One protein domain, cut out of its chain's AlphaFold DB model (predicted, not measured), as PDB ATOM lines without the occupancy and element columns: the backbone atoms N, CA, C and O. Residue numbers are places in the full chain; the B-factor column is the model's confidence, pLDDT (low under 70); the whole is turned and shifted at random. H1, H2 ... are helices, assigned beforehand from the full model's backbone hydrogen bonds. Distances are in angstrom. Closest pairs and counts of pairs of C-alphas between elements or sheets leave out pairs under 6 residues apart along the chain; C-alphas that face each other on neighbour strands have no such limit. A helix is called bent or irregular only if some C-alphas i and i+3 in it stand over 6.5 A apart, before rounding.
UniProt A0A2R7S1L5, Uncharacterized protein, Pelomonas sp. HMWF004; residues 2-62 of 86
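AT A GLANCE: This is residues 2 to 62 of the 86 residues of an uncharacterized protein of Pelomonas sp. HMWF004 (UniProt A0A2R7S1L5). Picture one long helix, H2, along one side of a small elongated body, with a second, irregular helix, H4, crossing it at a steep tilt. The short helix H1 packs on both, on residues 17 to 21 of H2 and residues 45 to 47 of H4, and H3 makes a corner with H4 through a tight link. The printed part has 61 residues with four named helices, in the order H1, H2, H3, H4, and no named strand; the class is all helix. It is only just compact, close to loose, with a radius of gyration of the C-alphas of 12.1 A, and its C-alphas span 33 by 21 by 19 A.

HOW THE PARTS SIT: Begin with H2, residues 14 to 30, the longest helix. Residues 21 to 28 of it alone touch H4, residues 45 to 59, and there you find the closest C-alphas, those of Leu 28 and Tyr 51, 6.8 A apart. H2 and H4 run the same way at a steep tilt of 58 degrees. H4 is the hub, touching three other helices; it is irregular, with C-alphas 54 and 57 7.3 A apart. Look next at H1, residues 2 to 6, which touches H2 with Leu 2 and Leu 20 as the closest C-alphas, 7.0 A apart. H1 also touches H4, and here the C-alphas of Gln 3 and Ala 46 are the closest, at 5.2 A. H3, residues 37 to 43, and H4 only just touch, with 3 pairs of C-alphas within 8 A, and only at the corner by their link. Their closest C-alphas are those of Leu 41 and Ala 48, 4.7 A apart, and the two helices run opposite ways at a steep tilt of 42 degrees. H1 and H3 are apart; H2 and H3 are only just apart, with their closest C-alphas at 8.3 A. In H1, H2 and H3 every backbone O i to N i+4 pair is within hydrogen-bond range; in H4 it is 9 of 11.

IN THESE COORDINATES: Find C-alpha 14 at (-42.878, 28.494, 62.220); from there H2 runs 24.6 A to C-alpha 30 at (-26.728, 13.861, 50.911). H4 runs 18.5 A from C-alpha 45 to C-alpha 59 at (-17.977, 28.263, 47.440). H3 measures 10.1 A from C-alpha 37 to C-alpha 43, and H1 measures 6.3 A from C-alpha 2 to C-alpha 6.

THE WHOLE: The two C-alphas farthest apart are those of Arg 10 and Ala 33, at 34.8 A. The printed part has no cut, and no link is long. The mean pLDDT of the printed part is 90.0; look at residues 9 and 11 for the two values under 70.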
ATOM      1  N   LEU A   2     -41.350  23.294  50.006       86.69
ATOM      2  CA  LEU A   2     -40.844  24.595  50.481       86.69
ATOM      3  C   LEU A   2     -41.276  25.753  49.567       86.69
ATOM      4  O   LEU A   2     -41.888  26.696  50.043       86.69
ATOM      5  N   GLN A   3     -41.117  25.601  48.248       90.62
ATOM      6  CA  GLN A   3     -41.588  26.580  47.255       90.62
ATOM      7  C   GLN A   3     -43.068  26.969  47.424       90.62
ATOM      8  O   GLN A   3     -43.443  28.122  47.240       90.62
ATOM      9  N   ALA A   4     -43.920  26.002  47.772       88.19
ATOM     10  CA  ALA A   4     -45.342  26.252  47.968       88.19
ATOM     11  C   ALA A   4     -45.623  26.982  49.289       88.19
ATOM     12  O   ALA A   4     -46.619  27.689  49.375       88.19
ATOM     13  N   LEU A   5     -44.786  26.803  50.314       87.00
ATOM     14  CA  LEU A   5     -44.881  27.546  51.574       87.00
ATOM     15  C   LEU A   5     -44.382  28.985  51.411       87.00
ATOM     16  O   LEU A   5     -45.065  29.890  51.869       87.00
ATOM     17  N   GLU A   6     -43.275  29.201  50.696       85.25
ATOM     18  CA  GLU A   6     -42.764  30.547  50.371       85.25
ATOM     19  C   GLU A   6     -43.763  31.367  49.536       85.25
ATOM     20  O   GLU A   6     -43.883  32.577  49.693       85.25
ATOM     21  N   GLY A   7     -44.529  30.707  48.658       83.94
ATOM     22  CA  GLY A   7     -45.556  31.361  47.841       83.94
ATOM     23  C   GLY A   7     -46.878  31.652  48.563       83.94
ATOM     24  O   GLY A   7     -47.758  32.290  47.982       83.94
ATOM     25  N   GLN A   8     -47.071  31.173  49.796       85.12
ATOM     26  CA  GLN A   8     -48.308  31.409  50.545       85.12
ATOM     27  C   GLN A   8     -48.293  32.783  51.221       85.12
ATOM     28  O   GLN A   8     -47.392  33.124  51.974       85.12
ATOM     29  N   THR A   9     -49.360  33.559  51.022       68.62
ATOM     30  CA  THR A   9     -49.525  34.896  51.631       68.62
ATOM     31  C   THR A   9     -49.850  34.838  53.130       68.62
ATOM     32  O   THR A   9     -49.788  35.846  53.830       68.62
ATOM     33  N   ARG A  10     -50.233  33.663  53.646       76.25
ATOM     34  CA  ARG A  10     -50.531  33.452  55.066       76.25
ATOM     35  C   ARG A  10     -49.270  32.982  55.785       76.25
ATOM     36  O   ARG A  10     -48.577  32.110  55.275       76.25
ATOM     37  N   ALA A  11     -49.025  33.516  56.984       68.12
ATOM     38  CA  ALA A  11     -47.909  33.091  57.826       68.12
ATOM     39  C   ALA A  11     -47.945  31.567  58.030       68.12
ATOM     40  O   ALA A  11     -48.889  31.039  58.626       68.12
ATOM     41  N   ALA A  12     -46.936  30.878  57.496       74.19
ATOM     42  CA  ALA A  12     -46.723  29.462  57.742       74.19
ATOM     43  C   ALA A  12     -46.464  29.229  59.235       74.19
ATOM     44  O   ALA A  12     -45.893  30.087  59.916       74.19
ATOM     45  N   ASP A  13     -46.861  28.061  59.741       87.38
ATOM     46  CA  ASP A  13     -46.484  27.659  61.091       87.38
ATOM     47  C   ASP A  13     -44.941  27.626  61.208       87.38
ATOM     48  O   ASP A  13     -44.282  26.921  60.431       87.38
ATOM     49  N   PRO A  14     -44.332  28.381  62.145       88.56
ATOM     50  CA  PRO A  14     -42.878  28.494  62.220       88.56
ATOM     51  C   PRO A  14     -42.174  27.160  62.481       88.56
ATOM     52  O   PRO A  14     -41.053  26.949  62.013       88.56
ATOM     53  N   GLN A  15     -42.805  26.255  63.234       91.50
ATOM     54  CA  GLN A  15     -42.223  24.954  63.547       91.50
ATOM     55  C   GLN A  15     -42.232  24.050  62.314       91.50
ATOM     56  O   GLN A  15     -41.218  23.414  62.015       91.50
ATOM     57  N   GLN A  16     -43.334  24.038  61.565       89.31
ATOM     58  CA  GLN A  16     -43.432  23.321  60.299       89.31
ATOM     59  C   GLN A  16     -42.382  23.808  59.297       89.31
ATOM     60  O   GLN A  16     -41.699  22.988  58.680       89.31
ATOM     61  N   TYR A  17     -42.216  25.127  59.171       91.38
ATOM     62  CA  TYR A  17     -41.206  25.714  58.294       91.38
ATOM     63  C   TYR A  17     -39.795  25.243  58.666       91.38
ATOM     64  O   TYR A  17     -39.075  24.699  57.829       91.38
ATOM     65  N   ARG A  18     -39.422  25.368  59.948       92.88
ATOM     66  CA  ARG A  18     -38.106  24.937  60.445       92.88
ATOM     67  C   ARG A  18     -37.858  23.452  60.217       92.88
ATOM     68  O   ARG A  18     -36.763  23.080  59.808       92.88
ATOM     69  N   HIS A  19     -38.858  22.607  60.464       93.94
ATOM     70  CA  HIS A  19     -38.727  21.170  60.246       93.94
ATOM     71  C   HIS A  19     -38.501  20.839  58.767       93.94
ATOM     72  O   HIS A  19     -37.647  20.015  58.439       93.94
ATOM     73  N   LEU A  20     -39.233  21.507  57.873       94.38
ATOM     74  CA  LEU A  20     -39.080  21.313  56.438       94.38
ATOM     75  C   LEU A  20     -37.707  21.767  55.941       94.38
ATOM     76  O   LEU A  20     -37.070  21.026  55.197       94.38
ATOM     77  N   VAL A  21     -37.246  22.948  56.361       94.81
ATOM     78  CA  VAL A  21     -35.913  23.455  56.010       94.81
ATOM     79  C   VAL A  21     -34.826  22.511  56.515       94.81
ATOM     80  O   VAL A  21     -33.910  22.194  55.761       94.81
ATOM     81  N   ALA A  22     -34.943  22.005  57.747       96.06
ATOM     82  CA  ALA A  22     -33.979  21.059  58.306       96.06
ATOM     83  C   ALA A  22     -33.896  19.764  57.485       96.06
ATOM     84  O   ALA A  22     -32.806  19.381  57.067       96.06
ATOM     85  N   LYS A  23     -35.040  19.130  57.187       96.44
ATOM     86  CA  LYS A  23     -35.063  17.923  56.345       96.44
ATOM     87  C   LYS A  23     -34.535  18.192  54.943       96.44
ATOM     88  O   LYS A  23     -33.729  17.422  54.442       96.44
ATOM     89  N   LEU A  24     -34.966  19.281  54.308       95.88
ATOM     90  CA  LEU A  24     -34.513  19.600  52.957       95.88
ATOM     91  C   LEU A  24     -33.002  19.860  52.918       95.88
ATOM     92  O   LEU A  24     -32.344  19.437  51.977       95.88
ATOM     93  N   SER A  25     -32.448  20.500  53.950       95.75
ATOM     94  CA  SER A  25     -31.002  20.725  54.058       95.75
ATOM     95  C   SER A  25     -30.218  19.416  54.148       95.75
ATOM     96  O   SER A  25     -29.167  19.282  53.526       95.75
ATOM     97  N   GLU A  26     -30.730  18.443  54.903       96.69
ATOM     98  CA  GLU A  26     -30.130  17.110  55.010       96.69
ATOM     99  C   GLU A  26     -30.126  16.390  53.653       96.69
ATOM    100  O   GLU A  26     -29.068  15.970  53.187       96.69
ATOM    101  N   GLU A  27     -31.271  16.343  52.969       96.44
ATOM    102  CA  GLU A  27     -31.399  15.708  51.649       96.44
ATOM    103  C   GLU A  27     -30.504  16.374  50.590       96.44
ATOM    104  O   GLU A  27     -29.835  15.695  49.810       96.44
ATOM    105  N   LEU A  28     -30.445  17.710  50.577       94.81
ATOM    106  CA  LEU A  28     -29.596  18.467  49.653       94.81
ATOM    107  C   LEU A  28     -28.106  18.168  49.859       94.81
ATOM    108  O   LEU A  28     -27.370  18.040  48.881       94.81
ATOM    109  N   ASN A  29     -27.665  18.022  51.110       93.12
ATOM    110  CA  ASN A  29     -26.285  17.654  51.420       93.12
ATOM    111  C   ASN A  29     -25.976  16.204  51.024       93.12
ATOM    112  O   ASN A  29     -24.921  15.934  50.453       93.12
ATOM    113  N   LEU A  30     -26.898  15.270  51.281       95.56
ATOM    114  CA  LEU A  30     -26.728  13.861  50.911       95.56
ATOM    115  C   LEU A  30     -26.630  13.666  49.391       95.56
ATOM    116  O   LEU A  30     -25.878  12.809  48.922       95.56
ATOM    117  N   HIS A  31     -27.352  14.476  48.616       94.50
ATOM    118  CA  HIS A  31     -27.471  14.336  47.164       94.50
ATOM    119  C   HIS A  31     -26.729  15.411  46.360       94.50
ATOM    120  O   HIS A  31     -26.992  15.584  45.171       94.50
ATOM    121  N   GLN A  32     -25.753  16.090  46.965       88.38
ATOM    122  CA  GLN A  32     -25.008  17.197  46.353       88.38
ATOM    123  C   GLN A  32     -24.325  16.868  45.008       88.38
ATOM    124  O   GLN A  32     -24.143  17.758  44.182       88.38
ATOM    125  N   ALA A  33     -23.959  15.603  44.776       89.88
ATOM    126  CA  ALA A  33     -23.303  15.138  43.549       89.88
ATOM    127  C   ALA A  33     -24.264  14.444  42.564       89.88
ATOM    128  O   ALA A  33     -23.817  13.801  41.620       89.88
ATOM    129  N   HIS A  34     -25.575  14.504  42.806       95.94
ATOM    130  CA  HIS A  34     -26.558  13.826  41.971       95.94
ATOM    131  C   HIS A  34     -26.838  14.622  40.686       95.94
ATOM    132  O   HIS A  34     -27.184  15.799  40.748       95.94
ATOM    133  N   ASP A  35     -26.794  13.969  39.521       94.94
ATOM    134  CA  ASP A  35     -26.909  14.630  38.205       94.94
ATOM    135  C   ASP A  35     -28.222  15.402  37.997       94.94
ATOM    136  O   ASP A  35     -28.271  16.393  37.274       94.94
ATOM    137  N   ALA A  36     -29.306  14.962  38.639       94.75
ATOM    138  CA  ALA A  36     -30.609  15.632  38.576       94.75
ATOM    139  C   ALA A  36     -30.721  16.885  39.468       94.75
ATOM    140  O   ALA A  36     -31.695  17.632  39.345       94.75
ATOM    141  N   LEU A  37     -29.765  17.117  40.375       94.25
ATOM    142  CA  LEU A  37     -29.832  18.214  41.337       94.25
ATOM    143  C   LEU A  37     -29.908  19.594  40.659       94.25
ATOM    144  O   LEU A  37     -30.801  20.354  41.029       94.25
ATOM    145  N   PRO A  38     -29.081  19.932  39.645       92.50
ATOM    146  CA  PRO A  38     -29.163  21.234  38.986       92.50
ATOM    147  C   PRO A  38     -30.559  21.531  38.426       92.50
ATOM    148  O   PRO A  38     -31.112  22.588  38.715       92.50
ATOM    149  N   GLY A  39     -31.173  20.570  37.726       94.50
ATOM    150  CA  GLY A  39     -32.512  20.744  37.153       94.50
ATOM    151  C   GLY A  39     -33.614  20.882  38.207       94.50
ATOM    152  O   GLY A  39     -34.580  21.617  38.004       94.50
ATOM    153  N   LEU A  40     -33.465  20.223  39.361       94.69
ATOM    154  CA  LEU A  40     -34.368  20.410  40.496       94.69
ATOM    155  C   LEU A  40     -34.266  21.836  41.047       94.69
ATOM    156  O   LEU A  40     -35.293  22.478  41.268       94.69
ATOM    157  N   LEU A  41     -33.047  22.337  41.252       94.25
ATOM    158  CA  LEU A  41     -32.823  23.686  41.776       94.25
ATOM    159  C   LEU A  41     -33.300  24.764  40.790       94.25
ATOM    160  O   LEU A  41     -33.862  25.765  41.222       94.25
ATOM    161  N   ASP A  42     -33.168  24.538  39.481       92.88
ATOM    162  CA  ASP A  42     -33.699  25.448  38.455       92.88
ATOM    163  C   ASP A  42     -35.237  25.540  38.493       92.88
ATOM    164  O   ASP A  42     -35.813  26.589  38.209       92.88
ATOM    165  N   HIS A  43     -35.921  24.451  38.864       94.31
ATOM    166  CA  HIS A  43     -37.384  24.410  38.939       94.31
ATOM    167  C   HIS A  43     -37.947  24.897  40.286       94.31
ATOM    168  O   HIS A  43     -39.092  25.350  40.352       94.31
ATOM    169  N   PHE A  44     -37.167  24.815  41.367       94.12
ATOM    170  CA  PHE A  44     -37.591  25.192  42.719       94.12
ATOM    171  C   PHE A  44     -36.665  26.261  43.329       94.12
ATOM    172  O   PHE A  44     -35.792  25.915  44.130       94.12
ATOM    173  N   PRO A  45     -36.893  27.558  43.036       92.25
ATOM    174  CA  PRO A  45     -36.065  28.663  43.528       92.25
ATOM    175  C   PRO A  45     -35.828  28.661  45.043       92.25
ATOM    176  O   PRO A  45     -34.697  28.796  45.486       92.25
ATOM    177  N   ALA A  46     -36.854  28.379  45.851       92.94
ATOM    178  CA  ALA A  46     -36.701  28.319  47.308       92.94
ATOM    179  C   ALA A  46     -35.719  27.225  47.776       92.94
ATOM    180  O   ALA A  46     -35.076  27.355  48.816       92.94
ATOM    181  N   ALA A  47     -35.616  26.121  47.028       94.38
ATOM    182  CA  ALA A  47     -34.623  25.085  47.301       94.38
ATOM    183  C   ALA A  47     -33.232  25.495  46.794       94.38
ATOM    184  O   ALA A  47     -32.245  25.155  47.442       94.38
ATOM    185  N   ALA A  48     -33.154  26.234  45.681       93.50
ATOM    186  CA  ALA A  48     -31.908  26.814  45.180       93.50
ATOM    187  C   ALA A  48     -31.296  27.794  46.185       93.50
ATOM    188  O   ALA A  48     -30.129  27.628  46.533       93.50
ATOM    189  N   ASP A  49     -32.094  28.713  46.731       92.00
ATOM    190  CA  ASP A  49     -31.641  29.681  47.737       92.00
ATOM    191  C   ASP A  49     -31.118  28.974  48.997       92.00
ATOM    192  O   ASP A  49     -30.064  29.313  49.539       92.00
ATOM    193  N   LEU A  50     -31.838  27.947  49.470       93.69
ATOM    194  CA  LEU A  50     -31.395  27.142  50.608       93.69
ATOM    195  C   LEU A  50     -30.081  26.411  50.302       93.69
ATOM    196  O   LEU A  50     -29.171  26.427  51.128       93.69
ATOM    197  N   TYR A  51     -29.973  25.789  49.125       93.81
ATOM    198  CA  TYR A  51     -28.762  25.096  48.692       93.81
ATOM    199  C   TYR A  51     -27.559  26.044  48.614       93.81
ATOM    200  O   TYR A  51     -26.499  25.721  49.145       93.81
ATOM    201  N   GLU A  52     -27.717  27.230  48.019       91.50
ATOM    202  CA  GLU A  52     -26.654  28.239  47.965       91.50
ATOM    203  C   GLU A  52     -26.206  28.666  49.364       91.50
ATOM    204  O   GLU A  52     -25.007  28.700  49.639       91.50
ATOM    205  N   ASN A  53     -27.145  28.912  50.278       91.81
ATOM    206  CA  ASN A  53     -26.818  29.269  51.658       91.81
ATOM    207  C   ASN A  53     -26.021  28.170  52.378       91.81
ATOM    208  O   ASN A  53     -25.097  28.482  53.130       91.81
ATOM    209  N   LEU A  54     -26.337  26.893  52.134       92.94
ATOM    210  CA  LEU A  54     -25.578  25.765  52.690       92.94
ATOM    211  C   LEU A  54     -24.142  25.721  52.153       92.94
ATOM    212  O   LEU A  54     -23.214  25.432  52.905       92.94
ATOM    213  N   GLN A  55     -23.949  26.041  50.872       90.88
ATOM    214  CA  GLN A  55     -22.634  26.012  50.225       90.88
ATOM    215  C   GLN A  55     -21.841  27.315  50.374       90.88
ATOM    216  O   GLN A  55     -20.652  27.346  50.050       90.88
ATOM    217  N   TYR A  56     -22.451  28.376  50.908       87.75
ATOM    218  CA  TYR A  56     -21.860  29.712  50.970       87.75
ATOM    219  C   TYR A  56     -20.481  29.730  51.641       87.75
ATOM    220  O   TYR A  56     -19.556  30.380  51.157       87.75
ATOM    221  N   ALA A  57     -20.309  28.967  52.723       84.44
ATOM    222  CA  ALA A  57     -19.035  28.873  53.437       84.44
ATOM    223  C   ALA A  57     -17.916  28.186  52.626       84.44
ATOM    224  O   ALA A  57     -16.739  28.402  52.908       84.44
ATOM    225  N   HIS A  58     -18.270  27.363  51.636       85.06
ATOM    226  CA  HIS A  58     -17.329  26.584  50.831       85.06
ATOM    227  C   HIS A  58     -17.038  27.222  49.471       85.06
ATOM    228  O   HIS A  58     -15.897  27.185  49.014       85.06
ATOM    229  N   ALA A  59     -18.055  27.801  48.827       81.56
ATOM    230  CA  ALA A  59     -17.977  28.263  47.440       81.56
ATOM    231  C   ALA A  59     -18.613  29.644  47.196       81.56
ATOM    232  O   ALA A  59     -18.686  30.084  46.050       81.56
ATOM    233  N   GLY A  60     -19.062  30.345  48.244       83.19
ATOM    234  CA  GLY A  60     -19.817  31.588  48.091       83.19
ATOM    235  C   GLY A  60     -21.139  31.371  47.347       83.19
ATOM    236  O   GLY A  60     -21.750  30.307  47.445       83.19
ATOM    237  N   LEU A  61     -21.588  32.384  46.600       78.38
ATOM    238  CA  LEU A  61     -22.788  32.297  45.759       78.38
ATOM    239  C   LEU A  61     -22.482  31.488  44.495       78.38
ATOM    240  O   LEU A  61     -22.104  32.033  43.461       78.38
ATOM    241  N   CYS A  62     -22.585  30.167  44.609       79.88
ATOM    242  CA  CYS A  62     -22.177  29.236  43.563       79.88
ATOM    243  C   CYS A  62     -23.171  29.127  42.396       79.88
ATOM    244  O   CYS A  62     -22.814  28.545  41.370       79.88
TER     245      CYS A  62